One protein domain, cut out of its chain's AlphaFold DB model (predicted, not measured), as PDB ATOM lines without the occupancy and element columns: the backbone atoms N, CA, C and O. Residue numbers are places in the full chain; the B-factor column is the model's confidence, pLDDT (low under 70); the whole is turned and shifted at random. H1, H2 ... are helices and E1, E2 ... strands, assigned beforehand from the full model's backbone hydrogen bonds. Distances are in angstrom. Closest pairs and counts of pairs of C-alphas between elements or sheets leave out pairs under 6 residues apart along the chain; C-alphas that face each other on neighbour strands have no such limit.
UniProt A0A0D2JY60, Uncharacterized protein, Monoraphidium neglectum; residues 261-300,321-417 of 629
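AT A GLANCE: This is residues 261 to 300 and 321 to 417 of the 629 residues of an uncharacterized protein of Monoraphidium neglectum (UniProt A0A0D2JY60). One twisted sheet of six strands has two helices over one face, making two layers: the long H2 slants over it and the shorter H1 crosses at E6. Residues 373 to 378, of which 376 to 378 belong to H1, stick out. The printed part has 137 residues, with E1 to E6 in that order along the chain and across the antiparallel sheet, then H1 and H2; the class is mixed, helices and strands. The whole is compact, with a radius of gyration of the C-alphas of 15.3 A and spans of 48 by 34 by 30 A.

HOW THE PARTS SIT: E1, residues 269 to 271, E2, 278 to 285, and E3, 288 to 295, form a meander, each strand the antiparallel neighbour of the one before. E4, 323 to 331, E5, 334 to 342, and E6, 347 to 356, form another. E1 and E2, E2 and E3, E4 and E5, and E5 and E6 are hairpins. Within hydrogen-bond range are N 271 and O 280 at 2.8 A, N 283 and O 290 at 3.0 A, N 291 and O 328 at 2.9 A, N 327 and O 338 at 2.9 A, and N 341 and O 348 at 2.9 A. H2, residues 393 to 417, is on the sheet at a height of 8.0 A, slantwise at 49 degrees to E3 on the local plane; the closest C-alphas of E5 and H2, Ser 342 and Gly 396, are 5.3 A apart. H1, residues 376 to 387, is on the sheet at a height of 9.4 A, across E6 at 83 degrees on the local plane; their closest C-alphas, Val 349 and Gly 383, are 7.9 A apart. H1 and H2 are apart. Every O i to N i+4 pair is within hydrogen-bond range in H2, and 7 of 8 in H1.

IN THESE COORDINATES: E1 begins at C-alpha 269 (-4.058, -52.805, 52.614). E4 is 25.7 A long and E6 25.0 A, with a bend of 66 degrees at residue 350. H1 is 16.5 A long; H2, 35.7 A long, ends at C-alpha 417 (-27.013, -38.426, 61.256).

THE WHOLE: The two C-alphas farthest apart, Pro 377 and Glu 416, are 50.7 A apart. Residues 301 to 320, between E3 and E4, are not printed; C-alphas 300 and 321 are 9.6 A apart. The link from E6 to H1 is long. The pLDDT is under 70 at residues 272 to 275, 300, 321 and 359 to 368.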
ATOM      1  N   ALA A 261     -15.038 -59.961  52.699       73.44
ATOM      2  CA  ALA A 261     -14.654 -60.775  53.853       73.44
ATOM      3  C   ALA A 261     -13.287 -61.477  53.682       73.44
ATOM      4  O   ALA A 261     -12.690 -61.928  54.665       73.44
ATOM      5  N   LYS A 262     -12.766 -61.556  52.448       75.12
ATOM      6  CA  LYS A 262     -11.430 -62.089  52.120       75.12
ATOM      7  C   LYS A 262     -10.320 -61.034  52.287       75.12
ATOM      8  O   LYS A 262      -9.149 -61.407  52.379       75.12
ATOM      9  N   GLY A 263     -10.682 -59.753  52.392       75.69
ATOM     10  CA  GLY A 263      -9.771 -58.607  52.333       75.69
ATOM     11  C   GLY A 263      -9.388 -58.221  50.893       75.69
ATOM     12  O   GLY A 263      -9.718 -58.950  49.959       75.69
ATOM     13  N   PRO A 264      -8.700 -57.079  50.700       85.12
ATOM     14  CA  PRO A 264      -8.235 -56.649  49.383       85.12
ATOM     15  C   PRO A 264      -7.234 -57.651  48.783       85.12
ATOM     16  O   PRO A 264      -6.508 -58.310  49.543       85.12
ATOM     17  N   PRO A 265      -7.126 -57.737  47.444       85.50
ATOM     18  CA  PRO A 265      -6.137 -58.567  46.772       85.50
ATOM     19  C   PRO A 265      -4.728 -58.353  47.323       85.50
ATOM     20  O   PRO A 265      -4.234 -57.229  47.474       85.50
ATOM     21  N   ALA A 266      -4.062 -59.461  47.649       79.81
ATOM     22  CA  ALA A 266      -2.723 -59.409  48.202       79.81
ATOM     23  C   ALA A 266      -1.762 -58.840  47.138       79.81
ATOM     24  O   ALA A 266      -1.549 -59.494  46.117       79.81
ATOM     25  N   PRO A 267      -1.135 -57.671  47.377       82.50
ATOM     26  CA  PRO A 267      -0.613 -57.282  48.688       82.50
ATOM     27  C   PRO A 267      -1.025 -55.863  49.138       82.50
ATOM     28  O   PRO A 267      -0.218 -55.173  49.767       82.50
ATOM     29  N   PHE A 268      -2.230 -55.405  48.794       87.38
ATOM     30  CA  PHE A 268      -2.749 -54.109  49.245       87.38
ATOM     31  C   PHE A 268      -3.280 -54.154  50.685       87.38
ATOM     32  O   PHE A 268      -3.614 -55.211  51.220       87.38
ATOM     33  N   THR A 269      -3.381 -52.985  51.320       87.50
ATOM     34  CA  THR A 269      -4.058 -52.805  52.614       87.50
ATOM     35  C   THR A 269      -5.047 -51.648  52.554       87.50
ATOM     36  O   THR A 269      -4.667 -50.558  52.124       87.50
ATOM     37  N   VAL A 270      -6.278 -51.865  53.029       83.19
ATOM     38  CA  VAL A 270      -7.305 -50.816  53.142       83.19
ATOM     39  C   VAL A 270      -6.883 -49.749  54.159       83.19
ATOM     40  O   VAL A 270      -6.367 -50.061  55.235       83.19
ATOM     41  N   SER A 271      -7.138 -48.493  53.819       71.94
ATOM     42  CA  SER A 271      -6.996 -47.300  54.647       71.94
ATOM     43  C   SER A 271      -8.271 -46.457  54.528       71.94
ATOM     44  O   SER A 271      -8.985 -46.556  53.536       71.94
ATOM     45  N   GLY A 272      -8.576 -45.653  55.544       61.97
ATOM     46  CA  GLY A 272      -9.749 -44.777  55.556       61.97
ATOM     47  C   GLY A 272     -10.261 -44.509  56.970       61.97
ATOM     48  O   GLY A 272      -9.931 -45.233  57.916       61.97
ATOM     49  N   ALA A 273     -11.070 -43.463  57.114       54.84
ATOM     50  CA  ALA A 273     -11.801 -43.140  58.340       54.84
ATOM     51  C   ALA A 273     -13.324 -43.296  58.122       54.84
ATOM     52  O   ALA A 273     -13.784 -43.215  56.985       54.84
ATOM     53  N   PRO A 274     -14.136 -43.506  59.176       50.72
ATOM     54  CA  PRO A 274     -15.592 -43.393  59.059       50.72
ATOM     55  C   PRO A 274     -15.983 -41.959  58.666       50.72
ATOM     56  O   PRO A 274     -15.486 -41.016  59.287       50.72
ATOM     57  N   GLY A 275     -16.856 -41.789  57.671       55.81
ATOM     58  CA  GLY A 275     -17.209 -40.485  57.093       55.81
ATOM     59  C   GLY A 275     -16.252 -39.962  56.012       55.81
ATOM     60  O   GLY A 275     -16.441 -38.852  55.528       55.81
ATOM     61  N   ASP A 276     -15.232 -40.733  55.628       74.38
ATOM     62  CA  ASP A 276     -14.461 -40.529  54.393       74.38
ATOM     63  C   ASP A 276     -15.273 -41.080  53.207       74.38
ATOM     64  O   ASP A 276     -15.791 -42.191  53.312       74.38
ATOM     65  N   GLY A 277     -15.368 -40.366  52.081       78.25
ATOM     66  CA  GLY A 277     -16.060 -40.829  50.864       78.25
ATOM     67  C   GLY A 277     -15.273 -41.845  50.019       78.25
ATOM     68  O   GLY A 277     -15.828 -42.451  49.104       78.25
ATOM     69  N   THR A 278     -14.004 -42.105  50.354       84.00
ATOM     70  CA  THR A 278     -13.046 -42.850  49.512       84.00
ATOM     71  C   THR A 278     -12.754 -44.273  50.008       84.00
ATOM     72  O   THR A 278     -12.563 -44.509  51.207       84.00
ATOM     73  N   VAL A 279     -12.695 -45.253  49.105       87.62
ATOM     74  CA  VAL A 279     -12.016 -46.540  49.325       87.62
ATOM     75  C   VAL A 279     -10.544 -46.352  48.961       87.62
ATOM     76  O   VAL A 279     -10.204 -46.310  47.782       87.62
ATOM     77  N   THR A 280      -9.669 -46.257  49.963       89.88
ATOM     78  CA  THR A 280      -8.219 -46.123  49.756       89.88
ATOM     79  C   THR A 280      -7.504 -47.449  50.010       89.88
ATOM     80  O   THR A 280      -7.557 -47.993  51.114       89.88
ATOM     81  N   LEU A 281      -6.748 -47.948  49.034       91.56
ATOM     82  CA  LEU A 281      -5.873 -49.118  49.155       91.56
ATOM     83  C   LEU A 281      -4.411 -48.692  48.990       91.56
ATOM     84  O   LEU A 281      -4.063 -48.023  48.024       91.56
ATOM     85  N   LYS A 282      -3.525 -49.084  49.914       91.25
ATOM     86  CA  LYS A 282      -2.104 -48.676  49.893       91.25
ATOM     87  C   LYS A 282      -1.135 -49.854  49.879       91.25
ATOM     88  O   LYS A 282      -1.434 -50.919  50.426       91.25
ATOM     89  N   ARG A 283       0.021 -49.653  49.236       90.12
ATOM     90  CA  ARG A 283       1.075 -50.660  49.022       90.12
ATOM     91  C   ARG A 283       2.436 -50.012  48.751       90.12
ATOM     92  O   ARG A 283       2.535 -49.130  47.913       90.12
ATOM     93  N   ASP A 284       3.514 -50.556  49.318       90.81
ATOM     94  CA  ASP A 284       4.886 -50.246  48.877       90.81
ATOM     95  C   ASP A 284       5.422 -51.293  47.883       90.81
ATOM     96  O   ASP A 284       5.201 -52.501  48.042       90.81
ATOM     97  N   TYR A 285       6.172 -50.852  46.869       88.38
ATOM     98  CA  TYR A 285       6.754 -51.701  45.826       88.38
ATOM     99  C   TYR A 285       8.106 -51.180  45.323       88.38
ATOM    100  O   TYR A 285       8.194 -50.105  44.749       88.38
ATOM    101  N   LYS A 286       9.190 -51.953  45.495       86.38
ATOM    102  CA  LYS A 286      10.542 -51.659  44.951       86.38
ATOM    103  C   LYS A 286      11.135 -50.258  45.285       86.38
ATOM    104  O   LYS A 286      12.176 -49.914  44.730       86.38
ATOM    105  N   GLY A 287      10.549 -49.494  46.215       81.12
ATOM    106  CA  GLY A 287      10.926 -48.101  46.529       81.12
ATOM    107  C   GLY A 287       9.967 -47.032  45.979       81.12
ATOM    108  O   GLY A 287      10.301 -45.852  45.999       81.12
ATOM    109  N   GLU A 288       8.809 -47.457  45.481       89.94
ATOM    110  CA  GLU A 288       7.654 -46.660  45.064       89.94
ATOM    111  C   GLU A 288       6.499 -46.952  46.040       89.94
ATOM    112  O   GLU A 288       6.401 -48.074  46.549       89.94
ATOM    113  N   THR A 289       5.626 -45.979  46.287       90.56
ATOM    114  CA  THR A 289       4.407 -46.153  47.095       90.56
ATOM    115  C   THR A 289       3.200 -45.995  46.179       90.56
ATOM    116  O   THR A 289       3.082 -44.990  45.484       90.56
ATOM    117  N   ILE A 290       2.323 -46.997  46.162       93.19
ATOM    118  CA  ILE A 290       1.070 -47.004  45.410       93.19
ATOM    119  C   ILE A 290      -0.089 -46.703  46.360       93.19
ATOM    120  O   ILE A 290      -0.217 -47.339  47.414       93.19
ATOM    121  N   SER A 291      -0.935 -45.763  45.953       92.50
ATOM    122  CA  SER A 291      -2.292 -45.553  46.453       92.50
ATOM    123  C   SER A 291      -3.280 -45.903  45.340       92.50
ATOM    124  O   SER A 291      -2.985 -45.676  44.168       92.50
ATOM    125  N   VAL A 292      -4.418 -46.484  45.693       93.12
ATOM    126  CA  VAL A 292      -5.551 -46.718  44.793       93.12
ATOM    127  C   VAL A 292      -6.778 -46.181  45.499       93.12
ATOM    128  O   VAL A 292      -7.083 -46.630  46.604       93.12
ATOM    129  N   ASP A 293      -7.433 -45.202  44.898       91.12
ATOM    130  CA  ASP A 293      -8.427 -44.365  45.553       91.12
ATOM    131  C   ASP A 293      -9.696 -44.313  44.689       91.12
ATOM    132  O   ASP A 293      -9.696 -43.753  43.594       91.12
ATOM    133  N   ALA A 294     -10.771 -44.940  45.176       89.44
ATOM    134  CA  ALA A 294     -12.077 -44.989  44.517       89.44
ATOM    135  C   ALA A 294     -13.112 -44.235  45.365       89.44
ATOM    136  O   ALA A 294     -13.418 -44.646  46.488       89.44
ATOM    137  N   ALA A 295     -13.625 -43.110  44.869       85.00
ATOM    138  CA  ALA A 295     -14.603 -42.292  45.586       85.00
ATOM    139  C   ALA A 295     -16.035 -42.728  45.246       85.00
ATOM    140  O   ALA A 295     -16.372 -42.854  44.072       85.00
ATOM    141  N   VAL A 296     -16.883 -42.909  46.265       80.94
ATOM    142  CA  VAL A 296     -18.302 -43.283  46.083       80.94
ATOM    143  C   VAL A 296     -19.030 -42.266  45.194       80.94
ATOM    144  O   VAL A 296     -19.675 -42.637  44.226       80.94
ATOM    145  N   ASN A 297     -18.842 -40.973  45.460       73.31
ATOM    146  CA  ASN A 297     -19.544 -39.891  44.762       73.31
ATOM    147  C   ASN A 297     -19.042 -39.621  43.325       73.31
ATOM    148  O   ASN A 297     -19.572 -38.726  42.676       73.31
ATOM    149  N   LEU A 298     -18.006 -40.325  42.850       71.06
ATOM    150  CA  LEU A 298     -17.451 -40.181  41.491       71.06
ATOM    151  C   LEU A 298     -17.729 -41.407  40.607       71.06
ATOM    152  O   LEU A 298     -17.108 -41.569  39.559       71.06
ATOM    153  N   GLN A 299     -18.641 -42.281  41.030       78.25
ATOM    154  CA  GLN A 299     -19.182 -43.318  40.160       78.25
ATOM    155  C   GLN A 299     -20.328 -42.706  39.353       78.25
ATOM    156  O   GLN A 299     -21.351 -42.326  39.925       78.25
ATOM    157  N   GLU A 300     -20.169 -42.595  38.033       61.81
ATOM    158  CA  GLU A 300     -21.286 -42.238  37.158       61.81
ATOM    159  C   GLU A 300     -22.303 -43.381  37.174       61.81
ATOM    160  O   GLU A 300     -22.139 -44.404  36.510       61.81
ATOM    161  N   SER A 321     -22.139 -50.969  36.823       62.75
ATOM    162  CA  SER A 321     -21.548 -51.692  35.689       62.75
ATOM    163  C   SER A 321     -20.050 -51.449  35.515       62.75
ATOM    164  O   SER A 321     -19.325 -52.380  35.178       62.75
ATOM    165  N   GLU A 322     -19.578 -50.242  35.824       81.06
ATOM    166  CA  GLU A 322     -18.165 -49.867  35.872       81.06
ATOM    167  C   GLU A 322     -17.832 -49.261  37.251       81.06
ATOM    168  O   GLU A 322     -18.662 -48.575  37.847       81.06
ATOM    169  N   VAL A 323     -16.611 -49.483  37.760       87.62
ATOM    170  CA  VAL A 323     -16.022 -48.694  38.857       87.62
ATOM    171  C   VAL A 323     -14.881 -47.829  38.328       87.62
ATOM    172  O   VAL A 323     -13.955 -48.336  37.692       87.62
ATOM    173  N   VAL A 324     -14.934 -46.531  38.619       90.44
ATOM    174  CA  VAL A 324     -13.905 -45.529  38.311       90.44
ATOM    175  C   VAL A 324     -13.025 -45.308  39.543       90.44
ATOM    176  O   VAL A 324     -13.527 -45.095  40.654       90.44
ATOM    177  N   PHE A 325     -11.705 -45.378  39.370       92.94
ATOM    178  CA  PHE A 325     -10.736 -45.264  40.461       92.94
ATOM    179  C   PHE A 325      -9.372 -44.749  39.996       92.94
ATOM    180  O   PHE A 325      -8.901 -45.073  38.906       92.94
ATOM    181  N   ASN A 326      -8.686 -44.009  40.867       93.38
ATOM    182  CA  ASN A 326      -7.395 -43.403  40.550       93.38
ATOM    183  C   ASN A 326      -6.248 -44.189  41.195       93.38
ATOM    184  O   ASN A 326      -6.246 -44.438  42.401       93.38
ATOM    185  N   VAL A 327      -5.247 -44.569  40.399       93.88
ATOM    186  CA  VAL A 327      -4.027 -45.244  40.867       93.88
ATOM    187  C   VAL A 327      -2.872 -44.250  40.896       93.88
ATOM    188  O   VAL A 327      -2.325 -43.906  39.853       93.88
ATOM    189  N   THR A 328      -2.434 -43.850  42.084       92.75
ATOM    190  CA  THR A 328      -1.277 -42.961  42.279       92.75
ATOM    191  C   THR A 328      -0.025 -43.778  42.588       92.75
ATOM    192  O   THR A 328       0.048 -44.439  43.622       92.75
ATOM    193  N   VAL A 329       0.996 -43.711  41.731       91.62
ATOM    194  CA  VAL A 329       2.301 -44.377  41.903       91.62
ATOM    195  C   VAL A 329       3.387 -43.337  42.190       91.62
ATOM    196  O   VAL A 329       4.000 -42.780  41.278       91.62
ATOM    197  N   THR A 330       3.648 -43.087  43.472       90.62
ATOM    198  CA  THR A 330       4.613 -42.086  43.954       90.62
ATOM    199  C   THR A 330       6.037 -42.637  44.030       90.62
ATOM    200  O   THR A 330       6.288 -43.731  44.546       90.62
ATOM    201  N   LYS A 331       7.008 -41.846  43.561       88.12
ATOM    202  CA  LYS A 331       8.429 -42.194  43.472       88.12
ATOM    203  C   LYS A 331       9.335 -40.989  43.752       88.12
ATOM    204  O   LYS A 331       9.810 -40.309  42.845       88.12
ATOM    205  N   GLY A 332       9.646 -40.769  45.027       87.31
ATOM    206  CA  GLY A 332      10.476 -39.640  45.454       87.31
ATOM    207  C   GLY A 332       9.665 -38.349  45.498       87.31
ATOM    208  O   GLY A 332       8.807 -38.219  46.361       87.31
ATOM    209  N   GLU A 333       9.946 -37.414  44.590       84.56
ATOM    210  CA  GLU A 333       9.284 -36.098  44.513       84.56
ATOM    211  C   GLU A 333       8.233 -36.018  43.383       84.56
ATOM    212  O   GLU A 333       7.659 -34.960  43.153       84.56
ATOM    213  N   SER A 334       7.935 -37.133  42.702       83.00
ATOM    214  CA  SER A 334       6.943 -37.208  41.612       83.00
ATOM    215  C   SER A 334       6.034 -38.432  41.739       83.00
ATOM    216  O   SER A 334       6.424 -39.436  42.341       83.00
ATOM    217  N   SER A 335       4.853 -38.359  41.135       88.81
ATOM    218  CA  SER A 335       3.840 -39.408  41.018       88.81
ATOM    219  C   SER A 335       3.417 -39.577  39.555       88.81
ATOM    220  O   SER A 335       3.451 -38.628  38.778       88.81
ATOM    221  N   LEU A 336       2.982 -40.781  39.191       88.25
ATOM    222  CA  LEU A 336       2.087 -40.988  38.048       88.25
ATOM    223  C   LEU A 336       0.694 -41.273  38.604       88.25
ATOM    224  O   LEU A 336       0.595 -42.139  39.475       88.25
ATOM    225  N   VAL A 337      -0.345 -40.588  38.130       90.81
ATOM    226  CA  VAL A 337      -1.739 -40.949  38.437       90.81
ATOM    227  C   VAL A 337      -2.351 -41.576  37.191       90.81
ATOM    228  O   VAL A 337      -2.121 -41.108  36.081       90.81
ATOM    229  N   PHE A 338      -3.092 -42.666  37.359       91.62
ATOM    230  CA  PHE A 338      -3.823 -43.321  36.280       91.62
ATOM    231  C   PHE A 338      -5.305 -43.322  36.638       91.62
ATOM    232  O   PHE A 338      -5.689 -43.952  37.627       91.62
ATOM    233  N   GLU A 339      -6.122 -42.644  35.841       91.69
ATOM    234  CA  GLU A 339      -7.580 -42.752  35.919       91.69
ATOM    235  C   GLU A 339      -7.965 -44.079  35.269       91.69
ATOM    236  O   GLU A 339      -7.766 -44.280  34.068       91.69
ATOM    237  N   CYS A 340      -8.445 -45.014  36.080       92.06
ATOM    238  CA  CYS A 340      -8.756 -46.376  35.671       92.06
ATOM    239  C   CYS A 340     -10.259 -46.628  35.772       92.06
ATOM    240  O   CYS A 340     -10.947 -46.067  36.629       92.06
ATOM    241  N   VAL A 341     -10.752 -47.518  34.920       91.44
ATOM    242  CA  VAL A 341     -12.131 -47.996  34.930       91.44
ATOM    243  C   VAL A 341     -12.150 -49.519  34.833       91.44
ATOM    244  O   VAL A 341     -11.281 -50.113  34.188       91.44
ATOM    245  N   SER A 342     -13.100 -50.177  35.496       90.06
ATOM    246  CA  SER A 342     -13.218 -51.637  35.456       90.06
ATOM    247  C   SER A 342     -14.655 -52.117  35.628       90.06
ATOM    248  O   SER A 342     -15.339 -51.707  36.562       90.06
ATOM    249  N   ASP A 343     -15.079 -53.056  34.784       84.75
ATOM    250  CA  ASP A 343     -16.312 -53.844  34.940       84.75
ATOM    251  C   ASP A 343     -16.083 -55.131  35.773       84.75
ATOM    252  O   ASP A 343     -16.949 -56.001  35.864       84.75
ATOM    253  N   GLY A 344     -14.898 -55.291  36.377       80.31
ATOM    254  CA  GLY A 344     -14.462 -56.503  37.081       80.31
ATOM    255  C   GLY A 344     -13.985 -57.645  36.169       80.31
ATOM    256  O   GLY A 344     -13.350 -58.580  36.651       80.31
ATOM    257  N   THR A 345     -14.223 -57.561  34.854       82.69
ATOM    258  CA  THR A 345     -13.727 -58.511  33.836       82.69
ATOM    259  C   THR A 345     -12.538 -57.945  33.057       82.69
ATOM    260  O   THR A 345     -11.652 -58.696  32.658       82.69
ATOM    261  N   TYR A 346     -12.504 -56.628  32.868       82.81
ATOM    262  CA  TYR A 346     -11.459 -55.857  32.205       82.81
ATOM    263  C   TYR A 346     -11.045 -54.664  33.077       82.81
ATOM    264  O   TYR A 346     -11.758 -54.253  33.995       82.81
ATOM    265  N   LEU A 347      -9.872 -54.097  32.792       88.69
ATOM    266  CA  LEU A 347      -9.371 -52.879  33.426       88.69
ATOM    267  C   LEU A 347      -8.757 -51.992  32.343       88.69
ATOM    268  O   LEU A 347      -7.692 -52.309  31.812       88.69
ATOM    269  N   ASP A 348      -9.427 -50.883  32.046       88.31
ATOM    270  CA  ASP A 348      -8.976 -49.878  31.087       88.31
ATOM    271  C   ASP A 348      -8.428 -48.641  31.806       88.31
ATOM    272  O   ASP A 348      -8.846 -48.283  32.910       88.31
ATOM    273  N   VAL A 349      -7.489 -47.956  31.156       89.12
ATOM    274  CA  VAL A 349      -6.965 -46.656  31.594       89.12
ATOM    275  C   VAL A 349      -7.620 -45.578  30.733       89.12
ATOM    276  O   VAL A 349      -7.473 -45.592  29.511       89.12
ATOM    277  N   ARG A 350      -8.353 -44.655  31.362       87.38
ATOM    278  CA  ARG A 350      -8.990 -43.499  30.707       87.38
ATOM    279  C   ARG A 350      -7.981 -42.357  30.524       87.38
ATOM    280  O   ARG A 350      -7.940 -41.756  29.453       87.38
ATOM    281  N   HIS A 351      -7.116 -42.116  31.517       86.31
ATOM    282  CA  HIS A 351      -6.077 -41.075  31.479       86.31
ATOM    283  C   HIS A 351      -4.810 -41.466  32.255       86.31
ATOM    284  O   HIS A 351      -4.848 -42.310  33.154       86.31
ATOM    285  N   VAL A 352      -3.678 -40.829  31.935       85.31
ATOM    286  CA  VAL A 352      -2.429 -40.929  32.708       85.31
ATOM    287  C   VAL A 352      -1.775 -39.558  32.891       85.31
ATOM    288  O   VAL A 352      -1.366 -38.912  31.924       85.31
ATOM    289  N   SER A 353      -1.622 -39.140  34.147       83.94
ATOM    290  CA  SER A 353      -0.941 -37.907  34.539       83.94
ATOM    291  C   SER A 353       0.503 -38.148  35.001       83.94
ATOM    292  O   SER A 353       0.885 -39.248  35.419       83.94
ATOM    293  N   HIS A 354       1.315 -37.089  34.983       83.56
ATOM    294  CA  HIS A 354       2.566 -37.018  35.738       83.56
ATOM    295  C   HIS A 354       2.596 -35.770  36.632       83.56
ATOM    296  O   HIS A 354       2.763 -34.647  36.156       83.56
ATOM    297  N   GLU A 355       2.555 -35.979  37.944       85.25
ATOM    298  CA  GLU A 355       2.398 -34.932  38.960       85.25
ATOM    299  C   GLU A 355       3.562 -34.913  39.968       85.25
ATOM    300  O   GLU A 355       4.343 -35.866  40.063       85.25
ATOM    301  N   PRO A 356       3.710 -33.851  40.774       81.69
ATOM    302  CA  PRO A 356       4.529 -33.882  41.983       81.69
ATOM    303  C   PRO A 356       4.003 -34.879  43.033       81.69
ATOM    304  O   PRO A 356       2.814 -35.171  43.126       81.69
ATOM    305  N   ALA A 357       4.884 -35.366  43.911       76.50
ATOM    306  CA  ALA A 357       4.506 -36.250  45.026       76.50
ATOM    307  C   ALA A 357       3.620 -35.574  46.099       76.50
ATOM    308  O   ALA A 357       3.177 -36.233  47.040       76.50
ATOM    309  N   SER A 358       3.387 -34.265  45.977       73.06
ATOM    310  CA  SER A 358       2.488 -33.456  46.804       73.06
ATOM    311  C   SER A 358       1.067 -33.313  46.241       73.06
ATOM    312  O   SER A 358       0.241 -32.707  46.917       73.06
ATOM    313  N   GLY A 359       0.791 -33.846  45.045       63.75
ATOM    314  CA  GLY A 359      -0.380 -33.493  44.232       63.75
ATOM    315  C   GLY A 359      -0.059 -32.390  43.208       63.75
ATOM    316  O   GLY A 359       1.086 -31.916  43.174       63.75
ATOM    317  N   PRO A 360      -1.034 -31.993  42.369       63.34
ATOM    318  CA  PRO A 360      -0.849 -30.992  41.318       63.34
ATOM    319  C   PRO A 360      -0.539 -29.595  41.887       63.34
ATOM    320  O   PRO A 360      -0.935 -29.255  42.999       63.34
ATOM    321  N   GLU A 361       0.187 -28.778  41.115       53.56
ATOM    322  CA  GLU A 361       0.592 -27.411  41.506       53.56
ATOM    323  C   GLU A 361      -0.381 -26.309  41.032       53.56
ATOM    324  O   GLU A 361      -0.258 -25.168  41.472       53.56
ATOM    325  N   SER A 362      -1.324 -26.644  40.144       50.84
ATOM    326  CA  SER A 362      -2.411 -25.796  39.624       50.84
ATOM    327  C   SER A 362      -3.444 -26.689  38.934       50.84
ATOM    328  O   SER A 362      -3.055 -27.673  38.293       50.84
ATOM    329  N   ALA A 363      -4.728 -26.328  38.992       48.00
ATOM    330  CA  ALA A 363      -5.794 -26.960  38.211       48.00
ATOM    331  C   ALA A 363      -5.548 -26.941  36.684       48.00
ATOM    332  O   ALA A 363      -6.091 -27.773  35.962       48.00
ATOM    333  N   THR A 364      -4.715 -26.018  36.183       52.47
ATOM    334  CA  THR A 364      -4.424 -25.847  34.743       52.47
ATOM    335  C   THR A 364      -3.127 -26.527  34.279       52.47
ATOM    336  O   THR A 364      -2.691 -26.343  33.140       52.47
ATOM    337  N   ALA A 365      -2.477 -27.314  35.144       56.31
ATOM    338  CA  ALA A 365      -1.236 -28.006  34.807       56.31
ATOM    339  C   ALA A 365      -1.457 -29.121  33.763       56.31
ATOM    340  O   ALA A 365      -2.371 -29.933  33.889       56.31
ATOM    341  N   TYR A 366      -0.574 -29.214  32.760       60.94
ATOM    342  CA  TYR A 366      -0.620 -30.283  31.756       60.94
ATOM    343  C   TYR A 366      -0.366 -31.657  32.398       60.94
ATOM    344  O   TYR A 366       0.780 -32.043  32.640       60.94
ATOM    345  N   THR A 367      -1.446 -32.392  32.668       67.81
ATOM    346  CA  THR A 367      -1.419 -33.723  33.288       67.81
ATOM    347  C   THR A 367      -0.816 -34.760  32.341       67.81
ATOM    348  O   THR A 367       0.154 -35.431  32.701       67.81
ATOM    349  N   GLY A 368      -1.335 -34.847  31.114       67.19
ATOM    350  CA  GLY A 368      -0.857 -35.745  30.063       67.19
ATOM    351  C   GLY A 368      -1.624 -35.579  28.742       67.19
ATOM    352  O   GLY A 368      -2.569 -34.794  28.670       67.19
ATOM    353  N   PRO A 369      -1.228 -36.290  27.672       73.94
ATOM    354  CA  PRO A 369      -2.028 -36.410  26.452       73.94
ATOM    355  C   PRO A 369      -3.225 -37.343  26.682       73.94
ATOM    356  O   PRO A 369      -3.174 -38.196  27.566       73.94
ATOM    357  N   ALA A 370      -4.253 -37.243  25.836       75.75
ATOM    358  CA  ALA A 370      -5.354 -38.204  25.831       75.75
ATOM    359  C   ALA A 370      -4.820 -39.635  25.616       75.75
ATOM    360  O   ALA A 370      -3.958 -39.870  24.759       75.75
ATOM    361  N   TYR A 371      -5.280 -40.587  26.433       82.19
ATOM    362  CA  TYR A 371      -4.684 -41.926  26.486       82.19
ATOM    363  C   TYR A 371      -4.909 -42.727  25.196       82.19
ATOM    364  O   TYR A 371      -4.042 -43.506  24.796       82.19
ATOM    365  N   ASP A 372      -6.028 -42.505  24.507       79.12
ATOM    366  CA  ASP A 372      -6.394 -43.140  23.236       79.12
ATOM    367  C   ASP A 372      -5.530 -42.671  22.049       79.12
ATOM    368  O   ASP A 372      -5.264 -43.462  21.139       79.12
ATOM    369  N   GLU A 373      -5.007 -41.438  22.081       80.06
ATOM    370  CA  GLU A 373      -4.030 -40.938  21.100       80.06
ATOM    371  C   GLU A 373      -2.626 -41.560  21.260       80.06
ATOM    372  O   GLU A 373      -1.778 -41.439  20.364       80.06
ATOM    373  N   LEU A 374      -2.342 -42.241  22.378       77.00
ATOM    374  CA  LEU A 374      -1.054 -42.903  22.585       77.00
ATOM    375  C   LEU A 374      -0.872 -44.100  21.630       77.00
ATOM    376  O   LEU A 374      -1.803 -44.863  21.379       77.00
ATOM    377  N   PRO A 375       0.352 -44.361  21.129       83.69
ATOM    378  CA  PRO A 375       0.611 -45.564  20.344       83.69
ATOM    379  C   PRO A 375       0.315 -46.833  21.156       83.69
ATOM    380  O   PRO A 375       0.854 -46.987  22.248       83.69
ATOM    381  N   VAL A 376      -0.438 -47.783  20.590       84.75
ATOM    382  CA  VAL A 376      -0.842 -49.041  21.261       84.75
ATOM    383  C   VAL A 376       0.293 -49.754  22.032       84.75
ATOM    384  O   VAL A 376       0.078 -50.094  23.190       84.75
ATOM    385  N   PRO A 377       1.539 -49.891  21.519       84.00
ATOM    386  CA  PRO A 377       2.630 -50.525  22.278       84.00
ATOM    387  C   PRO A 377       3.094 -49.764  23.537       84.00
ATOM    388  O   PRO A 377       3.903 -50.282  24.304       84.00
ATOM    389  N   LEU A 378       2.651 -48.517  23.725       76.31
ATOM    390  CA  LEU A 378       2.845 -47.725  24.940       76.31
ATOM    391  C   LEU A 378       1.666 -47.907  25.912       76.31
ATOM    392  O   LEU A 378       1.909 -48.029  27.107       76.31
ATOM    393  N   GLN A 379       0.431 -48.017  25.408       82.06
ATOM    394  CA  GLN A 379      -0.744 -48.404  26.205       82.06
ATOM    395  C   GLN A 379      -0.550 -49.813  26.806       82.06
ATOM    396  O   GLN A 379      -0.636 -49.992  28.018       82.06
ATOM    397  N   GLU A 380      -0.140 -50.792  25.986       82.69
ATOM    398  CA  GLU A 380       0.248 -52.150  26.419       82.69
ATOM    399  C   GLU A 380       1.338 -52.128  27.511       82.69
ATOM    400  O   GLU A 380       1.333 -52.937  28.444       82.69
ATOM    401  N   ALA A 381       2.285 -51.185  27.417       82.62
ATOM    402  CA  ALA A 381       3.366 -51.028  28.385       82.62
ATOM    403  C   ALA A 381       2.908 -50.367  29.698       82.62
ATOM    404  O   ALA A 381       3.464 -50.690  30.751       82.62
ATOM    405  N   PHE A 382       1.903 -49.486  29.665       86.69
ATOM    406  CA  PHE A 382       1.270 -48.936  30.866       86.69
ATOM    407  C   PHE A 382       0.407 -49.982  31.582       86.69
ATOM    408  O   PHE A 382       0.570 -50.144  32.791       86.69
ATOM    409  N   GLY A 383      -0.384 -50.781  30.857       83.62
ATOM    410  CA  GLY A 383      -1.076 -51.951  31.424       83.62
ATOM    411  C   GLY A 383      -0.096 -52.914  32.107       83.62
ATOM    412  O   GLY A 383      -0.198 -53.168  33.305       83.62
ATOM    413  N   SER A 384       0.970 -53.312  31.401       86.31
ATOM    414  CA  SER A 384       2.050 -54.149  31.962       86.31
ATOM    415  C   SER A 384       2.723 -53.536  33.208       86.31
ATOM    416  O   SER A 384       3.173 -54.250  34.105       86.31
ATOM    417  N   TYR A 385       2.837 -52.204  33.272       89.00
ATOM    418  CA  TYR A 385       3.411 -51.472  34.407       89.00
ATOM    419  C   TYR A 385       2.474 -51.472  35.627       89.00
ATOM    420  O   TYR A 385       2.951 -51.564  36.765       89.00
ATOM    421  N   LEU A 386       1.164 -51.386  35.398       90.38
ATOM    422  CA  LEU A 386       0.118 -51.462  36.416       90.38
ATOM    423  C   LEU A 386      -0.012 -52.898  36.962       90.38
ATOM    424  O   LEU A 386       0.094 -53.095  38.180       90.38
ATOM    425  N   GLU A 387      -0.061 -53.906  36.086       89.75
ATOM    426  CA  GLU A 387      -0.014 -55.332  36.451       89.75
ATOM    427  C   GLU A 387       1.207 -55.659  37.323       89.75
ATOM    428  O   GLU A 387       1.078 -56.286  38.378       89.75
ATOM    429  N   GLU A 388       2.404 -55.177  36.952       88.75
ATOM    430  CA  GLU A 388       3.631 -55.399  37.734       88.75
ATOM    431  C   GLU A 388       3.526 -54.881  39.178       88.75
ATOM    432  O   GLU A 388       4.296 -55.318  40.037       88.75
ATOM    433  N   ARG A 389       2.611 -53.946  39.464       90.25
ATOM    434  CA  ARG A 389       2.359 -53.388  40.802       90.25
ATOM    435  C   ARG A 389       1.220 -54.093  41.536       90.25
ATOM    436  O   ARG A 389       1.194 -54.010  42.766       90.25
ATOM    437  N   GLY A 390       0.395 -54.872  40.842       88.81
ATOM    438  CA  GLY A 390      -0.778 -55.571  41.376       88.81
ATOM    439  C   GLY A 390      -2.106 -54.876  41.069       88.81
ATOM    440  O   GLY A 390      -3.080 -55.130  41.764       88.81
ATOM    441  N   ILE A 391      -2.126 -53.976  40.085       93.06
ATOM    442  CA  ILE A 391      -3.345 -53.371  39.547       93.06
ATOM    443  C   ILE A 391      -3.813 -54.269  38.399       93.06
ATOM    444  O   ILE A 391      -3.105 -54.391  37.401       93.06
ATOM    445  N   ASN A 392      -4.937 -54.959  38.574       90.19
ATOM    446  CA  ASN A 392      -5.455 -55.948  37.628       90.19
ATOM    447  C   ASN A 392      -6.971 -56.156  37.805       90.19
ATOM    448  O   ASN A 392      -7.582 -55.575  38.700       90.19
ATOM    449  N   GLU A 393      -7.552 -57.031  36.983       89.00
ATOM    450  CA  GLU A 393      -8.965 -57.449  37.013       89.00
ATOM    451  C   GLU A 393      -9.436 -57.843  38.434       89.00
ATOM    452  O   GLU A 393     -10.434 -57.307  38.910       89.00
ATOM    453  N   ASP A 394      -8.661 -58.659  39.176       89.19
ATOM    454  CA  ASP A 394      -8.973 -59.039  40.574       89.19
ATOM    455  C   ASP A 394      -9.148 -57.821  41.512       89.19
ATOM    456  O   ASP A 394      -9.886 -57.883  42.501       89.19
ATOM    457  N   LEU A 395      -8.424 -56.725  41.247       90.94
ATOM    458  CA  LEU A 395      -8.494 -55.484  42.019       90.94
ATOM    459  C   LEU A 395      -9.680 -54.616  41.601       90.94
ATOM    460  O   LEU A 395     -10.329 -54.050  42.479       90.94
ATOM    461  N   GLY A 396      -9.974 -54.538  40.301       88.00
ATOM    462  CA  GLY A 396     -11.159 -53.855  39.780       88.00
ATOM    463  C   GLY A 396     -12.447 -54.475  40.322       88.00
ATOM    464  O   GLY A 396     -13.267 -53.774  40.909       88.00
ATOM    465  N   GLU A 397     -12.556 -55.804  40.261       88.00
ATOM    466  CA  GLU A 397     -13.670 -56.554  40.853       88.00
ATOM    467  C   GLU A 397     -13.784 -56.282  42.361       88.00
ATOM    468  O   GLU A 397     -14.842 -55.876  42.839       88.00
ATOM    469  N   TYR A 398     -12.691 -56.398  43.129       89.88
ATOM    470  CA  TYR A 398     -12.717 -56.063  44.561       89.88
ATOM    471  C   TYR A 398     -13.209 -54.629  44.830       89.88
ATOM    472  O   TYR A 398     -13.932 -54.406  45.805       89.88
ATOM    473  N   LEU A 399     -12.837 -53.662  43.985       88.88
ATOM    474  CA  LEU A 399     -13.258 -52.269  44.119       88.88
ATOM    475  C   LEU A 399     -14.757 -52.074  43.844       88.88
ATOM    476  O   LEU A 399     -15.370 -51.322  44.600       88.88
ATOM    477  N   ARG A 400     -15.372 -52.785  42.884       85.69
ATOM    478  CA  ARG A 400     -16.837 -52.738  42.654       85.69
ATOM    479  C   ARG A 400     -17.607 -53.077  43.934       85.69
ATOM    480  O   ARG A 400     -18.402 -52.270  44.416       85.69
ATOM    481  N   HIS A 401     -17.285 -54.214  44.561       85.25
ATOM    482  CA  HIS A 401     -17.877 -54.606  45.850       85.25
ATOM    483  C   HIS A 401     -17.549 -53.602  46.965       85.25
ATOM    484  O   HIS A 401     -18.415 -53.284  47.779       85.25
ATOM    485  N   ALA A 402     -16.308 -53.105  47.032       84.56
ATOM    486  CA  ALA A 402     -15.840 -52.260  48.135       84.56
ATOM    487  C   ALA A 402     -16.428 -50.843  48.115       84.56
ATOM    488  O   ALA A 402     -16.622 -50.259  49.185       84.56
ATOM    489  N   VAL A 403     -16.697 -50.290  46.930       85.44
ATOM    490  CA  VAL A 403     -17.359 -48.991  46.761       85.44
ATOM    491  C   VAL A 403     -18.839 -49.114  47.125       85.44
ATOM    492  O   VAL A 403     -19.291 -48.358  47.981       85.44
ATOM    493  N   TYR A 404     -19.547 -50.126  46.614       81.75
ATOM    494  CA  TYR A 404     -20.957 -50.382  46.947       81.75
ATOM    495  C   TYR A 404     -21.183 -50.629  48.455       81.75
ATOM    496  O   TYR A 404     -21.992 -49.963  49.099       81.75
ATOM    497  N   ASP A 405     -20.392 -51.509  49.080       82.06
ATOM    498  CA  ASP A 405     -20.420 -51.747  50.537       82.06
ATOM    499  C   ASP A 405     -20.135 -50.472  51.350       82.06
ATOM    500  O   ASP A 405     -20.632 -50.299  52.466       82.06
ATOM    501  N   LYS A 406     -19.328 -49.554  50.807       82.62
ATOM    502  CA  LYS A 406     -19.017 -48.279  51.451       82.62
ATOM    503  C   LYS A 406     -20.135 -47.257  51.294       82.62
ATOM    504  O   LYS A 406     -20.441 -46.594  52.285       82.62
ATOM    505  N   GLU A 407     -20.739 -47.163  50.118       82.56
ATOM    506  CA  GLU A 407     -21.921 -46.348  49.851       82.56
ATOM    507  C   GLU A 407     -23.048 -46.711  50.821       82.56
ATOM    508  O   GLU A 407     -23.469 -45.863  51.605       82.56
ATOM    509  N   GLN A 408     -23.429 -47.990  50.883       79.06
ATOM    510  CA  GLN A 408     -24.497 -48.464  51.770       79.06
ATOM    511  C   GLN A 408     -24.205 -48.162  53.250       79.06
ATOM    512  O   GLN A 408     -25.074 -47.700  53.993       79.06
ATOM    513  N   ARG A 409     -22.952 -48.324  53.696       78.94
ATOM    514  CA  ARG A 409     -22.549 -47.970  55.069       78.94
ATOM    515  C   ARG A 409     -22.580 -46.468  55.354       78.94
ATOM    516  O   ARG A 409     -22.953 -46.090  56.466       78.94
ATOM    517  N   GLU A 410     -22.189 -45.612  54.412       80.25
ATOM    518  CA  GLU A 410     -22.260 -44.157  54.603       80.25
ATOM    519  C   GLU A 410     -23.681 -43.604  54.412       80.25
ATOM    520  O   GLU A 410     -24.016 -42.626  55.080       80.25
ATOM    521  N   TYR A 411     -24.541 -44.267  53.631       76.75
ATOM    522  CA  TYR A 411     -25.980 -43.997  53.546       76.75
ATOM    523  C   TYR A 411     -26.695 -44.339  54.861       76.75
ATOM    524  O   TYR A 411     -27.362 -43.482  55.442       76.75
ATOM    525  N   ILE A 412     -26.459 -45.531  55.425       79.12
ATOM    526  CA  ILE A 412     -26.907 -45.892  56.785       79.12
ATOM    527  C   ILE A 412     -26.375 -44.872  57.803       79.12
ATOM    528  O   ILE A 412     -27.125 -44.385  58.652       79.12
ATOM    529  N   GLY A 413     -25.097 -44.490  57.696       78.19
ATOM    530  CA  GLY A 413     -24.488 -43.446  58.522       78.19
ATOM    531  C   GLY A 413     -25.162 -42.077  58.371       78.19
ATOM    532  O   GLY A 413     -25.352 -41.377  59.365       78.19
ATOM    533  N   TRP A 414     -25.564 -41.691  57.160       80.69
ATOM    534  CA  TRP A 414     -26.296 -40.456  56.870       80.69
ATOM    535  C   TRP A 414     -27.707 -40.495  57.459       80.69
ATOM    536  O   TRP A 414     -28.070 -39.589  58.209       80.69
ATOM    537  N   LEU A 415     -28.447 -41.587  57.263       73.06
ATOM    538  CA  LEU A 415     -29.749 -41.811  57.894       73.06
ATOM    539  C   LEU A 415     -29.660 -41.747  59.434       73.06
ATOM    540  O   LEU A 415     -30.546 -41.175  60.075       73.06
ATOM    541  N   GLU A 416     -28.589 -42.258  60.060       77.12
ATOM    542  CA  GLU A 416     -28.342 -42.067  61.502       77.12
ATOM    543  C   GLU A 416     -28.088 -40.595  61.871       77.12
ATOM    544  O   GLU A 416     -28.634 -40.117  62.874       77.12
ATOM    545  N   ARG A 417     -27.302 -39.862  61.067       78.31
ATOM    546  CA  ARG A 417     -27.013 -38.426  61.256       78.31
ATOM    547  C   ARG A 417     -28.299 -37.586  61.174       78.31
ATOM    548  O   ARG A 417     -28.599 -36.869  62.132       78.31
TER     549      ARG A 417